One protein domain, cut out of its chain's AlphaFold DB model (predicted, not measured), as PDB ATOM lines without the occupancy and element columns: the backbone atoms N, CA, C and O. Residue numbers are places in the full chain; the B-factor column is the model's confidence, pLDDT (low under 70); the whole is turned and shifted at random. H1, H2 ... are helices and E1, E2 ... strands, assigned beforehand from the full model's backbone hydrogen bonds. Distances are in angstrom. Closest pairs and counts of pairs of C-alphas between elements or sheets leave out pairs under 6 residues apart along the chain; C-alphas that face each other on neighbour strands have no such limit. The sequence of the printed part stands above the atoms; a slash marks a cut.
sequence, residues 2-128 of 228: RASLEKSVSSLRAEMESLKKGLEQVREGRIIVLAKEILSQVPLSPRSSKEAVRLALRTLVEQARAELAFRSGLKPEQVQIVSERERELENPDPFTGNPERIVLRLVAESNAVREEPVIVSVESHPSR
ATOM      1  N   ARG A   2     -41.989  37.515  18.692       56.03
ATOM      2  CA  ARG A   2     -42.893  37.928  17.583       56.03
ATOM      3  C   ARG A   2     -42.186  38.240  16.250       56.03
ATOM      4  O   ARG A   2     -42.513  37.611  15.258       56.03
ATOM      5  N   ALA A   3     -41.135  39.063  16.259       55.69
ATOM      6  CA  ALA A   3     -40.393  39.418  15.038       55.69
ATOM      7  C   ALA A   3     -39.707  38.225  14.331       55.69
ATOM      8  O   ALA A   3     -39.521  38.231  13.120       55.69
ATOM      9  N   SER A   4     -39.339  37.175  15.077       52.69
ATOM     10  CA  SER A   4     -38.749  35.955  14.505       52.69
ATOM     11  C   SER A   4     -39.814  35.081  13.844       52.69
ATOM     12  O   SER A   4     -39.561  34.528  12.783       52.69
ATOM     13  N   LEU A   5     -41.012  35.017  14.432       57.59
ATOM     14  CA  LEU A   5     -42.160  34.326  13.850       57.59
ATOM     15  C   LEU A   5     -42.671  35.048  12.598       57.59
ATOM     16  O   LEU A   5     -42.985  34.394  11.617       57.59
ATOM     17  N   GLU A   6     -42.688  36.380  12.584       65.56
ATOM     18  CA  GLU A   6     -43.066  37.167  11.398       65.56
ATOM     19  C   GLU A   6     -42.063  37.001  10.246       65.56
ATOM     20  O   GLU A   6     -42.462  36.888   9.084       65.56
ATOM     21  N   LYS A   7     -40.764  36.904  10.555       66.62
ATOM     22  CA  LYS A   7     -39.722  36.625   9.556       66.62
ATOM     23  C   LYS A   7     -39.826  35.201   8.994       66.62
ATOM     24  O   LYS A   7     -39.720  35.019   7.789       66.62
ATOM     25  N   SER A   8     -40.117  34.209   9.839       63.53
ATOM     26  CA  SER A   8     -40.380  32.834   9.392       63.53
ATOM     27  C   SER A   8     -41.682  32.707   8.596       63.53
ATOM     28  O   SER A   8     -41.738  31.977   7.616       63.53
ATOM     29  N   VAL A   9     -42.743  33.425   8.974       70.12
ATOM     30  CA  VAL A   9     -44.019  33.407   8.239       70.12
ATOM     31  C   VAL A   9     -43.884  34.099   6.882       70.12
ATOM     32  O   VAL A   9     -44.472  33.640   5.907       70.12
ATOM     33  N   SER A  10     -43.106  35.179   6.790       72.00
ATOM     34  CA  SER A  10     -42.839  35.848   5.509       72.00
ATOM     35  C   SER A  10     -41.941  35.020   4.591       72.00
ATOM     36  O   SER A  10     -42.255  34.927   3.407       72.00
ATOM     37  N   SER A  11     -40.903  34.354   5.115       69.12
ATOM     38  CA  SER A  11     -40.079  33.441   4.311       69.12
ATOM     39  C   SER A  11     -40.893  32.250   3.803       69.12
ATOM     40  O   SER A  11     -40.868  31.962   2.613       69.12
ATOM     41  N   LEU A  12     -41.713  31.637   4.664       65.44
ATOM     42  CA  LEU A  12     -42.592  30.531   4.277       65.44
ATOM     43  C   LEU A  12     -43.638  30.950   3.240       65.44
ATOM     44  O   LEU A  12     -43.937  30.187   2.328       65.44
ATOM     45  N   ARG A  13     -44.190  32.166   3.338       68.31
ATOM     46  CA  ARG A  13     -45.109  32.693   2.317       68.31
ATOM     47  C   ARG A  13     -44.408  32.932   0.983       68.31
ATOM     48  O   ARG A  13     -44.979  32.594  -0.047       68.31
ATOM     49  N   ALA A  14     -43.191  33.472   0.997       74.06
ATOM     50  CA  ALA A  14     -42.398  33.657  -0.217       74.06
ATOM     51  C   ALA A  14     -42.037  32.311  -0.869       74.06
ATOM     52  O   ALA A  14     -42.148  32.163  -2.084       74.06
ATOM     53  N   GLU A  15     -41.686  31.309  -0.058       69.69
ATOM     54  CA  GLU A  15     -41.439  29.940  -0.516       69.69
ATOM     55  C   GLU A  15     -42.701  29.300  -1.109       69.69
ATOM     56  O   GLU A  15     -42.637  28.743  -2.203       69.69
ATOM     57  N   MET A  16     -43.860  29.419  -0.447       65.56
ATOM     58  CA  MET A  16     -45.131  28.889  -0.961       65.56
ATOM     59  C   MET A  16     -45.552  29.553  -2.276       65.56
ATOM     60  O   MET A  16     -46.013  28.857  -3.180       65.56
ATOM     61  N   GLU A  17     -45.385  30.870  -2.406       74.81
ATOM     62  CA  GLU A  17     -45.749  31.593  -3.628       74.81
ATOM     63  C   GLU A  17     -44.805  31.243  -4.787       74.81
ATOM     64  O   GLU A  17     -45.258  30.995  -5.903       74.81
ATOM     65  N   SER A  18     -43.502  31.124  -4.510       73.44
ATOM     66  CA  SER A  18     -42.505  30.642  -5.475       73.44
ATOM     67  C   SER A  18     -42.822  29.218  -5.947       73.44
ATOM     68  O   SER A  18     -42.817  28.934  -7.147       73.44
ATOM     69  N   LEU A  19     -43.199  28.334  -5.017       70.25
ATOM     70  CA  LEU A  19     -43.570  26.957  -5.328       70.25
ATOM     71  C   LEU A  19     -44.854  26.887  -6.168       70.25
ATOM     72  O   LEU A  19     -44.923  26.121  -7.131       70.25
ATOM     73  N   LYS A  20     -45.863  27.700  -5.836       68.12
ATOM     74  CA  LYS A  20     -47.133  27.775  -6.570       68.12
ATOM     75  C   LYS A  20     -46.934  28.311  -7.989       68.12
ATOM     76  O   LYS A  20     -47.424  27.696  -8.934       68.12
ATOM     77  N   LYS A  21     -46.156  29.385  -8.144       68.81
ATOM     78  CA  LYS A  21     -45.799  29.948  -9.454       68.81
ATOM     79  C   LYS A  21     -45.000  28.943 -10.287       68.81
ATOM     80  O   LYS A  21     -45.299  28.746 -11.462       68.81
ATOM     81  N   GLY A  22     -44.062  28.231  -9.660       60.59
ATOM     82  CA  GLY A  22     -43.344  27.123 -10.285       60.59
ATOM     83  C   GLY A  22     -44.288  26.026 -10.786       60.59
ATOM     84  O   GLY A  22     -44.170  25.597 -11.927       60.59
ATOM     85  N   LEU A  23     -45.276  25.610  -9.989       61.03
ATOM     86  CA  LEU A  23     -46.269  24.597 -10.380       61.03
ATOM     87  C   LEU A  23     -47.182  25.046 -11.533       61.03
ATOM     88  O   LEU A  23     -47.525  24.231 -12.392       61.03
ATOM     89  N   GLU A  24     -47.572  26.319 -11.575       60.41
ATOM     90  CA  GLU A  24     -48.348  26.897 -12.682       60.41
ATOM     91  C   GLU A  24     -47.520  26.945 -13.977       60.41
ATOM     92  O   GLU A  24     -47.992  26.518 -15.030       60.41
ATOM     93  N   GLN A  25     -46.246  27.327 -13.897       60.97
ATOM     94  CA  GLN A  25     -45.334  27.343 -15.046       60.97
ATOM     95  C   GLN A  25     -44.968  25.935 -15.548       60.97
ATOM     96  O   GLN A  25     -44.835  25.732 -16.761       60.97
ATOM     97  N   VAL A  26     -44.850  24.947 -14.646       60.03
ATOM     98  CA  VAL A  26     -44.739  23.520 -15.008       60.03
ATOM     99  C   VAL A  26     -45.977  23.099 -15.803       60.03
ATOM    100  O   VAL A  26     -45.848  22.466 -16.850       60.03
ATOM    101  N   ARG A  27     -47.176  23.473 -15.334       55.28
ATOM    102  CA  ARG A  27     -48.453  23.152 -15.993       55.28
ATOM    103  C   ARG A  27     -48.604  23.793 -17.374       55.28
ATOM    104  O   ARG A  27     -49.269  23.210 -18.224       55.28
ATOM    105  N   GLU A  28     -47.980  24.942 -17.609       64.12
ATOM    106  CA  GLU A  28     -47.968  25.623 -18.911       64.12
ATOM    107  C   GLU A  28     -46.859  25.132 -19.864       64.12
ATOM    108  O   GLU A  28     -46.817  25.559 -21.018       64.12
ATOM    109  N   GLY A  29     -45.954  24.251 -19.413       62.38
ATOM    110  CA  GLY A  29     -44.876  23.691 -20.240       62.38
ATOM    111  C   GLY A  29     -43.790  24.701 -20.640       62.38
ATOM    112  O   GLY A  29     -43.126  24.521 -21.662       62.38
ATOM    113  N   ARG A  30     -43.618  25.787 -19.873       72.62
ATOM    114  CA  ARG A  30     -42.726  26.915 -20.224       72.62
ATOM    115  C   ARG A  30     -41.374  26.912 -19.513       72.62
ATOM    116  O   ARG A  30     -40.511  27.711 -19.882       72.62
ATOM    117  N   ILE A  31     -41.192  26.054 -18.510       80.38
ATOM    118  CA  ILE A  31     -39.953  25.975 -17.727       80.38
ATOM    119  C   ILE A  31     -38.836  25.373 -18.574       80.38
ATOM    120  O   ILE A  31     -38.990  24.297 -19.149       80.38
ATOM    121  N   ILE A  32     -37.707  26.073 -18.618       86.00
ATOM    122  CA  ILE A  32     -36.489  25.653 -19.322       86.00
ATOM    123  C   ILE A  32     -35.376  25.212 -18.358       86.00
ATOM    124  O   ILE A  32     -34.454  24.509 -18.779       86.00
ATOM    125  N   VAL A  33     -35.470  25.607 -17.082       89.31
ATOM    126  CA  VAL A  33     -34.489  25.326 -16.025       89.31
ATOM    127  C   VAL A  33     -35.188  25.137 -14.688       89.31
ATOM    128  O   VAL A  33     -36.085  25.913 -14.348       89.31
ATOM    129  N   LEU A  34     -34.744  24.151 -13.914       87.81
ATOM    130  CA  LEU A  34     -35.178  23.954 -12.533       87.81
ATOM    131  C   LEU A  34     -34.187  24.562 -11.534       87.81
ATOM    132  O   LEU A  34     -32.979  24.591 -11.758       87.81
ATOM    133  N   ALA A  35     -34.692  24.999 -10.384       88.56
ATOM    134  CA  ALA A  35     -33.848  25.410  -9.271       88.56
ATOM    135  C   ALA A  35     -32.899  24.266  -8.866       88.56
ATOM    136  O   ALA A  35     -33.314  23.109  -8.762       88.56
ATOM    137  N   LYS A  36     -31.637  24.611  -8.589       88.31
ATOM    138  CA  LYS A  36     -30.514  23.700  -8.304       88.31
ATOM    139  C   LYS A  36     -30.068  22.828  -9.477       88.31
ATOM    140  O   LYS A  36     -29.266  21.913  -9.287       88.31
ATOM    141  N   GLU A  37     -30.555  23.094 -10.685       90.12
ATOM    142  CA  GLU A  37     -30.039  22.443 -11.879       90.12
ATOM    143  C   GLU A  37     -28.605  22.899 -12.167       90.12
ATOM    144  O   GLU A  37     -28.305  24.093 -12.145       90.12
ATOM    145  N   ILE A  38     -27.723  21.944 -12.468       91.88
ATOM    146  CA  ILE A  38     -26.375  22.233 -12.959       91.88
ATOM    147  C   ILE A  38     -26.486  22.512 -14.460       91.88
ATOM    148  O   ILE A  38     -26.799  21.613 -15.237       91.88
ATOM    149  N   LEU A  39     -26.216  23.750 -14.867       93.06
ATOM    150  CA  LEU A  39     -26.302  24.190 -16.263       93.06
ATOM    151  C   LEU A  39     -25.031  23.871 -17.051       93.06
ATOM    152  O   LEU A  39     -25.083  23.554 -18.236       93.06
ATOM    153  N   SER A  40     -23.880  23.972 -16.394       94.50
ATOM    154  CA  SER A  40     -22.577  23.644 -16.966       94.50
ATOM    155  C   SER A  40     -21.561  23.386 -15.860       94.50
ATOM    156  O   SER A  40     -21.757  23.766 -14.700       94.50
ATOM    157  N   GLN A  41     -20.458  22.727 -16.216       94.00
ATOM    158  CA  GLN A  41     -19.357  22.481 -15.293       94.00
ATOM    159  C   GLN A  41     -18.004  22.449 -16.007       94.00
ATOM    160  O   GLN A  41     -17.890  21.914 -17.108       94.00
ATOM    161  N   VAL A  42     -16.969  23.002 -15.370       95.88
ATOM    162  CA  VAL A  42     -15.606  23.076 -15.918       95.88
ATOM    163  C   VAL A  42     -14.585  22.711 -14.835       95.88
ATOM    164  O   VAL A  42     -14.555  23.359 -13.784       95.88
ATOM    165  N   PRO A  43     -13.728  21.696 -15.053       95.00
ATOM    166  CA  PRO A  43     -12.666  21.364 -14.115       95.00
ATOM    167  C   PRO A  43     -11.497  22.352 -14.209       95.00
ATOM    168  O   PRO A  43     -11.122  22.810 -15.289       95.00
ATOM    169  N   LEU A  44     -10.872  22.615 -13.067       95.81
ATOM    170  CA  LEU A  44      -9.654  23.399 -12.924       95.81
ATOM    171  C   LEU A  44      -8.548  22.540 -12.322       95.81
ATOM    172  O   LEU A  44      -8.717  21.894 -11.285       95.81
ATOM    173  N   SER A  45      -7.389  22.576 -12.969       94.19
ATOM    174  CA  SER A  45      -6.185  21.927 -12.466       94.19
ATOM    175  C   SER A  45      -5.696  22.589 -11.172       94.19
ATOM    176  O   SER A  45      -5.912  23.793 -10.975       94.19
ATOM    177  N   PRO A  46      -4.972  21.844 -10.317       95.12
ATOM    178  CA  PRO A  46      -4.271  22.429  -9.185       95.12
ATOM    179  C   PRO A  46      -3.406  23.616  -9.616       95.12
ATOM    180  O   PRO A  46      -2.740  23.574 -10.650       95.12
ATOM    181  N   ARG A  47      -3.396  24.663  -8.795       95.44
ATOM    182  CA  ARG A  47      -2.610  25.893  -8.964       95.44
ATOM    183  C   ARG A  47      -2.867  26.607 -10.295       95.44
ATOM    184  O   ARG A  47      -1.962  27.231 -10.845       95.44
ATOM    185  N   SER A  48      -4.100  26.535 -10.800       95.94
ATOM    186  CA  SER A  48      -4.516  27.259 -12.006       95.94
ATOM    187  C   SER A  48      -4.227  28.762 -11.893       95.94
ATOM    188  O   SER A  48      -4.476  29.377 -10.850       95.94
ATOM    189  N   SER A  49      -3.706  29.351 -12.974       96.81
ATOM    190  CA  SER A  49      -3.433  30.788 -13.059       96.81
ATOM    191  C   SER A  49      -4.720  31.606 -13.162       96.81
ATOM    192  O   SER A  49      -5.785  31.086 -13.507       96.81
ATOM    193  N   LYS A  50      -4.616  32.918 -12.929       96.69
ATOM    194  CA  LYS A  50      -5.744  33.851 -13.046       96.69
ATOM    195  C   LYS A  50      -6.372  33.819 -14.445       96.69
ATOM    196  O   LYS A  50      -7.593  33.887 -14.588       96.69
ATOM    197  N   GLU A  51      -5.550  33.680 -15.481       96.50
ATOM    198  CA  GLU A  51      -5.973  33.587 -16.882       96.50
ATOM    199  C   GLU A  51      -6.720  32.281 -17.155       96.50
ATOM    200  O   GLU A  51      -7.764  32.309 -17.807       96.50
ATOM    201  N   ALA A  52      -6.222  31.159 -16.625       96.31
ATOM    202  CA  ALA A  52      -6.864  29.856 -16.765       96.31
ATOM    203  C   ALA A  52      -8.238  29.835 -16.082       96.31
ATOM    204  O   ALA A  52      -9.215  29.388 -16.680       96.31
ATOM    205  N   VAL A  53      -8.341  30.395 -14.871       97.00
ATOM    206  CA  VAL A  53      -9.621  30.528 -14.162       97.00
ATOM    207  C   VAL A  53     -10.585  31.437 -14.925       97.00
ATOM    208  O   VAL A  53     -11.752  31.090 -15.093       97.00
ATOM    209  N   ARG A  54     -10.114  32.573 -15.454       96.88
ATOM    210  CA  ARG A  54     -10.958  33.474 -16.256       96.88
ATOM    211  C   ARG A  54     -11.471  32.799 -17.529       96.88
ATOM    212  O   ARG A  54     -12.604  33.047 -17.937       96.88
ATOM    213  N   LEU A  55     -10.648  31.978 -18.180       97.00
ATOM    214  CA  LEU A  55     -11.084  31.181 -19.324       97.00
ATOM    215  C   LEU A  55     -12.132  30.145 -18.900       97.00
ATOM    216  O   LEU A  55     -13.148  30.020 -19.572       97.00
ATOM    217  N   ALA A  56     -11.925  29.460 -17.773       96.44
ATOM    218  CA  ALA A  56     -12.877  28.484 -17.254       96.44
ATOM    219  C   ALA A  56     -14.243  29.108 -16.936       96.44
ATOM    220  O   ALA A  56     -15.253  28.559 -17.362       96.44
ATOM    221  N   LEU A  57     -14.283  30.272 -16.277       97.00
ATOM    222  CA  LEU A  57     -15.528  31.003 -16.000       97.00
ATOM    223  C   LEU A  57     -16.265  31.408 -17.285       97.00
ATOM    224  O   LEU A  57     -17.478  31.237 -17.380       97.00
ATOM    225  N   ARG A  58     -15.540  31.871 -18.312       96.75
ATOM    226  CA  ARG A  58     -16.144  32.159 -19.623       96.75
ATOM    227  C   ARG A  58     -16.724  30.907 -20.270       96.75
ATOM    228  O   ARG A  58     -17.880  30.918 -20.673       96.75
ATOM    229  N   THR A  59     -15.946  29.828 -20.333       96.81
ATOM    230  CA  THR A  59     -16.404  28.542 -20.876       96.81
ATOM    231  C   THR A  59     -17.646  28.044 -20.146       96.81
ATOM    232  O   THR A  59     -18.581  27.571 -20.785       96.81
ATOM    233  N   LEU A  60     -17.676  28.196 -18.821       95.75
ATOM    234  CA  LEU A  60     -18.799  27.819 -17.978       95.75
ATOM    235  C   LEU A  60     -20.083  28.557 -18.406       95.75
ATOM    236  O   LEU A  60     -21.105  27.917 -18.661       95.75
ATOM    237  N   VAL A  61     -20.024  29.883 -18.560       96.50
ATOM    238  CA  VAL A  61     -21.178  30.691 -18.991       96.50
ATOM    239  C   VAL A  61     -21.587  30.384 -20.434       96.50
ATOM    240  O   VAL A  61     -22.777  30.228 -20.699       96.50
ATOM    241  N   GLU A  62     -20.639  30.251 -21.366       95.81
ATOM    242  CA  GLU A  62     -20.958  29.973 -22.776       95.81
ATOM    243  C   GLU A  62     -21.607  28.596 -22.974       95.81
ATOM    244  O   GLU A  62     -22.567  28.473 -23.734       95.81
ATOM    245  N   GLN A  63     -21.139  27.565 -22.264       95.56
ATOM    246  CA  GLN A  63     -21.753  26.234 -22.305       95.56
ATOM    247  C   GLN A  63     -23.192  26.262 -21.784       95.56
ATOM    248  O   GLN A  63     -24.088  25.725 -22.435       95.56
ATOM    249  N   ALA A  64     -23.421  26.930 -20.649       94.94
ATOM    250  CA  ALA A  64     -24.764  27.095 -20.108       94.94
ATOM    251  C   ALA A  64     -25.661  27.869 -21.082       94.94
ATOM    252  O   ALA A  64     -26.791  27.467 -21.338       94.94
ATOM    253  N   ARG A  65     -25.150  28.944 -21.691       94.94
ATOM    254  CA  ARG A  65     -25.895  29.744 -22.668       94.94
ATOM    255  C   ARG A  65     -26.301  28.926 -23.892       94.94
ATOM    256  O   ARG A  65     -27.442  29.037 -24.331       94.94
ATOM    257  N   ALA A  66     -25.401  28.101 -24.423       93.50
ATOM    258  CA  ALA A  66     -25.690  27.230 -25.559       93.50
ATOM    259  C   ALA A  66     -26.781  26.194 -25.230       93.50
ATOM    260  O   ALA A  66     -27.714  26.015 -26.014       93.50
ATOM    261  N   GLU A  67     -26.704  25.567 -24.056       91.00
ATOM    262  CA  GLU A  67     -27.711  24.609 -23.581       91.00
ATOM    263  C   GLU A  67     -29.082  25.280 -23.390       91.00
ATOM    264  O   GLU A  67     -30.110  24.791 -23.863       91.00
ATOM    265  N   LEU A  68     -29.108  26.451 -22.752       91.75
ATOM    266  CA  LEU A  68     -30.332  27.225 -22.550       91.75
ATOM    267  C   LEU A  68     -30.945  27.696 -23.870       91.75
ATOM    268  O   LEU A  68     -32.166  27.659 -24.019       91.75
ATOM    269  N   ALA A  69     -30.125  28.106 -24.838       91.25
ATOM    270  CA  ALA A  69     -30.571  28.486 -26.176       91.25
ATOM    271  C   ALA A  69     -31.259  27.311 -26.880       91.25
ATOM    272  O   ALA A  69     -32.369  27.453 -27.391       91.25
ATOM    273  N   PHE A  70     -30.655  26.120 -26.810       88.62
ATOM    274  CA  PHE A  70     -31.233  24.899 -27.365       88.62
ATOM    275  C   PHE A  70     -32.604  24.572 -26.747       88.62
ATOM    276  O   PHE A  70     -33.569  24.335 -27.475       88.62
ATOM    277  N   ARG A  71     -32.734  24.641 -25.416       86.69
ATOM    278  CA  ARG A  71     -34.005  24.378 -24.708       86.69
ATOM    279  C   ARG A  71     -35.079  25.432 -24.975       86.69
ATOM    280  O   ARG A  71     -36.263  25.119 -25.117       86.69
ATOM    281  N   SER A  72     -34.668  26.695 -25.030       85.31
ATOM    282  CA  SER A  72     -35.547  27.848 -25.250       85.31
ATOM    283  C   SER A  72     -35.870  28.090 -26.726       85.31
ATOM    284  O   SER A  72     -36.746  28.902 -27.025       85.31
ATOM    285  N   GLY A  73     -35.224  27.391 -27.664       84.56
ATOM    286  CA  GLY A  73     -35.359  27.646 -29.103       84.56
ATOM    287  C   GLY A  73     -34.930  29.059 -29.520       84.56
ATOM    288  O   GLY A  73     -35.253  29.493 -30.625       84.56
ATOM    289  N   LEU A  74     -34.248  29.786 -28.631       86.69
ATOM    290  CA  LEU A  74     -33.701  31.112 -28.880       86.69
ATOM    291  C   LEU A  74     -32.280  30.992 -29.430       86.69
ATOM    292  O   LEU A  74     -31.640  29.944 -29.340       86.69
ATOM    293  N   LYS A  75     -31.753  32.090 -29.972       88.56
ATOM    294  CA  LYS A  75     -30.319  32.172 -30.257       88.56
ATOM    295  C   LYS A  75     -29.535  32.412 -28.957       88.56
ATOM    296  O   LYS A  75     -30.065  33.083 -28.068       88.56
ATOM    297  N   PRO A  76     -28.281  31.936 -28.837       87.44
ATOM    298  CA  PRO A  76     -27.460  32.157 -27.646       87.44
ATOM    299  C   PRO A  76     -27.399  33.618 -27.196       87.44
ATOM    300  O   PRO A  76     -27.513  33.890 -26.007       87.44
ATOM    301  N   GLU A  77     -27.315  34.573 -28.124       88.62
ATOM    302  CA  GLU A  77     -27.206  36.006 -27.811       88.62
ATOM    303  C   GLU A  77     -28.463  36.580 -27.138       88.62
ATOM    304  O   GLU A  77     -28.413  37.654 -26.542       88.62
ATOM    305  N   GLN A  78     -29.596  35.881 -27.239       87.75
ATOM    306  CA  GLN A  78     -30.866  36.273 -26.629       87.75
ATOM    307  C   GLN A  78     -31.035  35.711 -25.211       87.75
ATOM    308  O   GLN A  78     -31.923  36.149 -24.485       87.75
ATOM    309  N   VAL A  79     -30.198  34.750 -24.806       90.12
ATOM    310  CA  VAL A  79     -30.264  34.126 -23.485       90.12
ATOM    311  C   VAL A  79     -29.555  35.007 -22.458       90.12
ATOM    312  O   VAL A  79     -28.349  35.254 -22.543       90.12
ATOM    313  N   GLN A  80     -30.303  35.431 -21.442       92.12
ATOM    314  CA  GLN A  80     -29.781  36.221 -20.332       92.12
ATOM    315  C   GLN A  80     -29.453  35.318 -19.139       92.12
ATOM    316  O   GLN A  80     -30.328  34.654 -18.592       92.12
ATOM    317  N   ILE A  81     -28.181  35.315 -18.735       94.12
ATOM    318  CA  ILE A  81     -27.677  34.642 -17.533       94.12
ATOM    319  C   ILE A  81     -27.154  35.729 -16.603       94.12
ATOM    320  O   ILE A  81     -26.320  36.538 -17.019       94.12
ATOM    321  N   VAL A  82     -27.634  35.751 -15.364       94.19
ATOM    322  CA  VAL A  82     -27.282  36.778 -14.377       94.19
ATOM    323  C   VAL A  82     -26.965  36.137 -13.029       94.19
ATOM    324  O   VAL A  82     -27.577  35.145 -12.650       94.19
ATOM    325  N   SER A  83     -26.014  36.716 -12.299       93.62
ATOM    326  CA  SER A  83     -25.761  36.384 -10.893       93.62
ATOM    327  C   SER A  83     -26.145  37.575 -10.023       93.62
ATOM    328  O   SER A  83     -25.917  38.726 -10.407       93.62
ATOM    329  N   GLU A  84     -26.718  37.308  -8.848       91.50
ATOM    330  CA  GLU A  84     -27.000  38.340  -7.842       91.50
ATOM    331  C   GLU A  84     -25.717  38.877  -7.186       91.50
ATOM    332  O   GLU A  84     -25.701  39.983  -6.640       91.50
ATOM    333  N   ARG A  85     -24.621  38.109  -7.242       88.88
ATOM    334  CA  ARG A  85     -23.322  38.501  -6.691       88.88
ATOM    335  C   ARG A  85     -22.540  39.293  -7.730       88.88
ATOM    336  O   ARG A  85     -22.282  38.829  -8.841       88.88
ATOM    337  N   GLU A  86     -22.112  40.490  -7.345       85.19
ATOM    338  CA  GLU A  86     -21.403  41.393  -8.248       85.19
ATOM    339  C   GLU A  86     -20.157  40.724  -8.856       85.19
ATOM    340  O   GLU A  86     -19.266  40.256  -8.144       85.19
ATOM    341  N   ARG A  87     -20.101  40.700 -10.195       87.50
ATOM    342  CA  ARG A  87     -18.988  40.166 -11.002       87.50
ATOM    343  C   ARG A  87     -18.612  38.710 -10.704       87.50
ATOM    344  O   ARG A  87     -17.531  38.289 -11.103       87.50
ATOM    345  N   GLU A  88     -19.467  37.917 -10.056       91.69
ATOM    346  CA  GLU A  88     -19.147  36.522  -9.713       91.69
ATOM    347  C   GLU A  88     -18.749  35.698 -10.943       91.69
ATOM    348  O   GLU A  88     -17.761  34.969 -10.912       91.69
ATOM    349  N   LEU A  89     -19.462  35.887 -12.056       92.19
ATOM    350  CA  LEU A  89     -19.214  35.180 -13.315       92.19
ATOM    351  C   LEU A  89     -17.897  35.581 -14.001       92.19
ATOM    352  O   LEU A  89     -17.460  34.916 -14.936       92.19
ATOM    353  N   GLU A  90     -17.257  36.662 -13.556       93.00
ATOM    354  CA  GLU A  90     -16.050  37.221 -14.171       93.00
ATOM    355  C   GLU A  90     -14.855  37.273 -13.215       93.00
ATOM    356  O   GLU A  90     -13.730  37.506 -13.666       93.00
ATOM    357  N   ASN A  91     -15.078  37.072 -11.913       94.94
ATOM    358  CA  ASN A  91     -14.068  37.210 -10.874       94.94
ATOM    359  C   ASN A  91     -13.293  35.895 -10.664       94.94
ATOM    360  O   ASN A  91     -13.816  34.962 -10.055       94.94
ATOM    361  N   PRO A  92     -12.021  35.806 -11.094       95.00
ATOM    362  CA  PRO A  92     -11.228  34.591 -10.937       95.00
ATOM    363  C   PRO A  92     -10.578  34.461  -9.551       95.00
ATOM    364  O   PRO A  92     -10.023  33.405  -9.235       95.00
ATOM    365  N   ASP A  93     -10.575  35.522  -8.741       94.81
ATOM    366  CA  ASP A  93      -9.786  35.591  -7.508       94.81
ATOM    367  C   ASP A  93     -10.140  34.481  -6.492       94.81
ATOM    368  O   ASP A  93      -9.205  33.895  -5.945       94.81
ATOM    369  N   PRO A  94     -11.419  34.085  -6.293       93.94
ATOM    370  CA  PRO A  94     -11.774  33.011  -5.357       93.94
ATOM    371  C   PRO A  94     -11.212  31.626  -5.710       93.94
ATOM    372  O   PRO A  94     -11.092  30.770  -4.835       93.94
ATOM    373  N   PHE A  95     -10.882  31.383  -6.982       94.75
ATOM    374  CA  PHE A  95     -10.499  30.054  -7.480       94.75
ATOM    375  C   PHE A  95      -9.028  29.975  -7.920       94.75
ATOM    376  O   PHE A  95      -8.516  28.891  -8.207       94.75
ATOM    377  N   THR A  96      -8.337  31.116  -7.986       95.88
ATOM    378  CA  THR A  96      -6.950  31.200  -8.459       95.88
ATOM    379  C   THR A  96      -5.987  30.570  -7.456       95.88
ATOM    380  O   THR A  96      -6.066  30.812  -6.255       95.88
ATOM    381  N   GLY A  97      -5.036  29.774  -7.951       93.56
ATOM    382  CA  GLY A  97      -3.983  29.199  -7.113       93.56
ATOM    383  C   GLY A  97      -4.447  28.101  -6.149       93.56
ATOM    384  O   GLY A  97      -3.659  27.709  -5.288       93.56
ATOM    385  N   ASN A  98      -5.675  27.585  -6.291       93.44
ATOM    386  CA  ASN A  98      -6.191  26.518  -5.432       93.44
ATOM    387  C   ASN A  98      -5.227  25.310  -5.432       93.44
ATOM    388  O   ASN A  98      -4.847  24.853  -6.510       93.44
ATOM    389  N   PRO A  99      -4.775  24.803  -4.270       93.19
ATOM    390  CA  PRO A  99      -3.784  23.727  -4.219       93.19
ATOM    391  C   PRO A  99      -4.309  22.380  -4.729       93.19
ATOM    392  O   PRO A  99      -3.498  21.521  -5.073       93.19
ATOM    393  N   GLU A 100      -5.626  22.192  -4.783       94.19
ATOM    394  CA  GLU A 100      -6.278  20.960  -5.221       94.19
ATOM    395  C   GLU A 100      -6.955  21.138  -6.588       94.19
ATOM    396  O   GLU A 100      -7.206  22.253  -7.050       94.19
ATOM    397  N   ARG A 101      -7.259  20.015  -7.255       94.75
ATOM    398  CA  ARG A 101      -8.121  20.020  -8.443       94.75
ATOM    399  C   ARG A 101      -9.543  20.310  -7.974       94.75
ATOM    400  O   ARG A 101     -10.041  19.654  -7.056       94.75
ATOM    401  N   ILE A 102     -10.201  21.259  -8.621       95.81
ATOM    402  CA  ILE A 102     -11.589  21.624  -8.324       95.81
ATOM    403  C   ILE A 102     -12.428  21.560  -9.592       95.81
ATOM    404  O   ILE A 102     -11.901  21.615 -10.700       95.81
ATOM    405  N   VAL A 103     -13.740  21.461  -9.436       95.31
ATOM    406  CA  VAL A 103     -14.707  21.670 -10.512       95.31
ATOM    407  C   VAL A 103     -15.523  22.914 -10.190       95.31
ATOM    408  O   VAL A 103     -15.982  23.075  -9.058       95.31
ATOM    409  N   LEU A 104     -15.683  23.796 -11.174       95.75
ATOM    410  CA  LEU A 104     -16.640  24.894 -11.110       95.75
ATOM    411  C   LEU A 104     -17.954  24.434 -11.732       95.75
ATOM    412  O   LEU A 104     -17.941  23.818 -12.797       95.75
ATOM    413  N   ARG A 105     -19.073  24.739 -11.083       94.50
ATOM    414  CA  ARG A 105     -20.428  24.461 -11.565       94.50
ATOM    415  C   ARG A 105     -21.208  25.755 -11.645       94.50
ATOM    416  O   ARG A 105     -21.155  26.553 -10.715       94.50
ATOM    417  N   LEU A 106     -21.940  25.934 -12.737       95.75
ATOM    418  CA  LEU A 106     -22.952  26.975 -12.834       95.75
ATOM    419  C   LEU A 106     -24.289  26.358 -12.469       95.75
ATOM    420  O   LEU A 106     -24.750  25.440 -13.151       95.75
ATOM    421  N   VAL A 107     -24.877  26.832 -11.380       93.94
ATOM    422  CA  VAL A 107     -26.096  26.258 -10.814       93.94
ATOM    423  C   VAL A 107     -27.199  27.298 -10.868       93.94
ATOM    424  O   VAL A 107     -26.978  28.457 -10.523       93.94
ATOM    425  N   ALA A 108     -28.383  26.893 -11.316       93.81
ATOM    426  CA  ALA A 108     -29.555  27.753 -11.309       93.81
ATOM    427  C   ALA A 108     -30.072  27.952  -9.880       93.81
ATOM    428  O   ALA A 108     -30.305  26.982  -9.154       93.81
ATOM    429  N   GLU A 109     -30.292  29.196  -9.470       92.38
ATOM    430  CA  GLU A 109     -30.793  29.497  -8.123       92.38
ATOM    431  C   GLU A 109     -32.316  29.357  -8.024       92.38
ATOM    432  O   GLU A 109     -32.858  29.042  -6.963       92.38
ATOM    433  N   SER A 110     -33.016  29.537  -9.145       88.44
ATOM    434  CA  SER A 110     -34.472  29.491  -9.239       88.44
ATOM    435  C   SER A 110     -34.930  28.822 -10.538       88.44
ATOM    436  O   SER A 110     -34.144  28.580 -11.454       88.44
ATOM    437  N   ASN A 111     -36.220  28.484 -10.608       88.19
ATOM    438  CA  ASN A 111     -36.819  28.027 -11.859       88.19
ATOM    439  C   ASN A 111     -36.829  29.183 -12.868       88.19
ATOM    440  O   ASN A 111     -37.161  30.307 -12.492       88.19
ATOM    441  N   ALA A 112     -36.551  28.890 -14.138       87.06
ATOM    442  CA  ALA A 112     -36.607  29.883 -15.209       87.06
ATOM    443  C   ALA A 112     -37.464  29.407 -16.388       87.06
ATOM    444  O   ALA A 112     -37.504  28.217 -16.723       87.06
ATOM    445  N   VAL A 113     -38.133  30.359 -17.039       86.56
ATOM    446  CA  VAL A 113     -38.931  30.155 -18.258       86.56
ATOM    447  C   VAL A 113     -38.273  30.833 -19.462       86.56
ATOM    448  O   VAL A 113     -37.376  31.653 -19.310       86.56
ATOM    449  N   ARG A 114     -38.723  30.477 -20.672       79.31
ATOM    450  CA  ARG A 114     -38.104  30.814 -21.972       79.31
ATOM    451  C   ARG A 114     -37.652  32.274 -22.172       79.31
ATOM    452  O   ARG A 114     -36.699  32.488 -22.907       79.31
ATOM    453  N   GLU A 115     -38.325  33.247 -21.564       77.25
ATOM    454  CA  GLU A 115     -38.110  34.688 -21.797       77.25
ATOM    455  C   GLU A 115     -37.608  35.440 -20.554       77.25
ATOM    456  O   GLU A 115     -37.430  36.657 -20.594       77.25
ATOM    457  N   GLU A 116     -37.386  34.733 -19.446       84.12
ATOM    458  CA  GLU A 116     -36.900  35.331 -18.204       84.12
ATOM    459  C   GLU A 116     -35.379  35.138 -18.067       84.12
ATOM    460  O   GLU A 116     -34.838  34.125 -18.526       84.12
ATOM    461  N   PRO A 117     -34.666  36.081 -17.425       89.50
ATOM    462  CA  PRO A 117     -33.268  35.879 -17.069       89.50
ATOM    463  C   PRO A 117     -33.103  34.656 -16.164       89.50
ATOM    464  O   PRO A 117     -33.847  34.478 -15.199       89.50
ATOM    465  N   VAL A 118     -32.090  33.840 -16.443       93.44
ATOM    466  CA  VAL A 118     -31.732  32.709 -15.586       93.44
ATOM    467  C   VAL A 118     -30.793  33.206 -14.493       93.44
ATOM    468  O   VAL A 118     -29.672  33.636 -14.782       93.44
ATOM    469  N   ILE A 119     -31.261  33.154 -13.244       95.06
ATOM    470  CA  ILE A 119     -30.458  33.502 -12.070       95.06
ATOM    471  C   ILE A 119     -29.557  32.318 -11.719       95.06
ATOM    472  O   ILE A 119     -30.045  31.197 -11.538       95.06
ATOM    473  N   VAL A 120     -28.251  32.554 -11.631       96.50
ATOM    474  CA  VAL A 120     -27.241  31.516 -11.402       96.50
ATOM    475  C   VAL A 120     -26.222  31.924 -10.345       96.50
ATOM    476  O   VAL A 120     -25.962  33.110 -10.148       96.50
ATOM    477  N   SER A 121     -25.563  30.933  -9.753       95.75
ATOM    478  CA  SER A 121     -24.322  31.125  -9.002       95.75
ATOM    479  C   SER A 121     -23.245  30.122  -9.391       95.75
ATOM    480  O   SER A 121     -23.505  29.081 -10.004       95.75
ATOM    481  N   VAL A 122     -22.000  30.478  -9.062       96.06
ATOM    482  CA  VAL A 122     -20.834  29.619  -9.275       96.06
ATOM    483  C   VAL A 122     -20.534  28.863  -7.988       96.06
ATOM    484  O   VAL A 122     -20.213  29.452  -6.955       96.06
ATOM    485  N   GLU A 123     -20.584  27.540  -8.064       93.38
ATOM    486  CA  GLU A 123     -20.157  26.654  -6.987       93.38
ATOM    487  C   GLU A 123     -18.809  26.014  -7.322       93.38
ATOM    488  O   GLU A 123     -18.554  25.636  -8.465       93.38
ATOM    489  N   SER A 124     -17.957  25.833  -6.313       93.38
ATOM    490  CA  SER A 124     -16.699  25.094  -6.447       93.38
ATOM    491  C   SER A 124     -16.699  23.857  -5.562       93.38
ATOM    492  O   SER A 124     -16.931  23.970  -4.356       93.38
ATOM    493  N   HIS A 125     -16.356  22.705  -6.133       91.88
ATOM    494  CA  HIS A 125     -16.279  21.434  -5.409       91.88
ATOM    495  C   HIS A 125     -14.906  20.775  -5.598       91.88
ATOM    496  O   HIS A 125     -14.338  20.870  -6.691       91.88
ATOM    497  N   PRO A 126     -14.358  20.080  -4.581       92.38
ATOM    498  CA  PRO A 126     -13.172  19.254  -4.756       92.38
ATOM    499  C   PRO A 126     -13.402  18.188  -5.821       92.38
ATOM    500  O   PRO A 126     -14.459  17.556  -5.887       92.38
ATOM    501  N   SER A 127     -12.383  17.972  -6.638       94.69
ATOM    502  CA  SER A 127     -12.499  17.158  -7.829       94.69
ATOM    503  C   SER A 127     -11.428  16.072  -7.831       94.69
ATOM    504  O   SER A 127     -10.243  16.318  -8.065       94.69
ATOM    505  N   ARG A 128     -11.841  14.851  -7.486       94.06
ATOM    506  CA  ARG A 128     -10.950  13.720  -7.185       94.06
ATOM    507  C   ARG A 128     -11.163  12.601  -8.185       94.06
ATOM    508  O   ARG A 128     -12.296  12.347  -8.568       94.06
TER     509      ARG A 128
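Overview. This is residues 2 to 128 of the 228 residues of an uncharacterized protein of Synergistaceae bacterium (UniProt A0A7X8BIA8). A small, strongly twisted sheet of three strands, E2, E3 and E4, has one long helix, H2, packed along one face, while the other long helix, H1, leaves this two-layered body at one end as an arm whose residues 2 to 17 stick out free. Between the arm and the sheet, the short strand E1 pairs with a piece of the link from E3 to E4, and the long unnamed stretch 73 to 101 leads from the end of H2 back to the sheet. The printed part has 127 residues with two named helices and four named strands, in the order H1 E1 E2 H2 E3 E4; the sheet's order is E2 E3 E4, all antiparallel, and the class is mixed, helices and strands. The whole is only just loose, close to compact, with a radius of gyration of the C-alphas of 17.1 A, and it spans 46 by 44 by 27 A.

Along the chain. Find C-alpha 2 at (-42.893, 37.928, 17.583); from there H1, residues 2 to 27, runs 37.1 A to C-alpha 27 at (-48.453, 23.152, -15.993), with z falling most. Next comes E1, residues 31 to 33, and then E2, residues 38 to 44, along which x rises from C-alpha 38 to C-alpha 44 over 16.8 A. H2, residues 50 to 72, takes you back toward lower x, from C-alpha 50 at (-5.744, 33.851, -13.046) over 32.8 A. After residues 73 to 101, which hold no named element, look for E3, residues 102 to 108, 19.2 A long. E4, residues 118 to 126, is the longest strand by residues; it measures 25.4 A and ends at C-alpha 126 at (-13.172, 19.254, -4.756).

Arrangement. Begin at the sheet, where E3 is the inner strand and E2 and E4 are the edge strands. E2 and E3 are antiparallel, with 163 degrees between their directions; look at N 39 and O 106, 2.8 A apart, and N 104 and O 42, 2.9 A apart, both within hydrogen-bond range. E3 and E4 form an antiparallel hairpin at 157 degrees, with N 105 and O 123 at 2.8 A and N 121 and O 107 at 3.0 A, also within range. H2 is on one face of this sheet, at a height over the sheet of 8.0 A, and the two make two layers, a sheet with a helix on one face. It lies over E2 and E3 and runs along the strands, at 22 degrees to E2 on the local plane. Its closest C-alphas to E2 are those of Ala 64 and Leu 39, 5.1 A apart, and to E3 those of Leu 60 and Leu 106, 6.7 A apart. H2 and E4 are near each other. Residues 81 to 82 pair, parallel, with residues 118 to 119 of E4. E1 pairs with no named strand, but its residues 31 to 33 pair, antiparallel, with residues 112 to 113. The closest C-alphas of E1 and H2 are those of Ile 32 and Arg 71, 6.1 A apart. H1 is apart from E2, H2, E3 and E4, and is not on the sheet. In both H1 and H2 every O i to N i+4 pair is within hydrogen-bond range.

Size, cuts and confidence. The two C-alphas farthest apart are those of Arg 2 and Glu 51, 50.7 A. Without residues 2 to 17, the body spans 46 by 27 by 26 A. The printed part has no cut; the link from H2 to E3, with 29 residues, is long, and that from E3 to E4, with 9, is short. The model's mean pLDDT over the printed part is 86.1, but 65 in H1; 22 residues are under 70, among them residues 2 to 8 and 20 to 29.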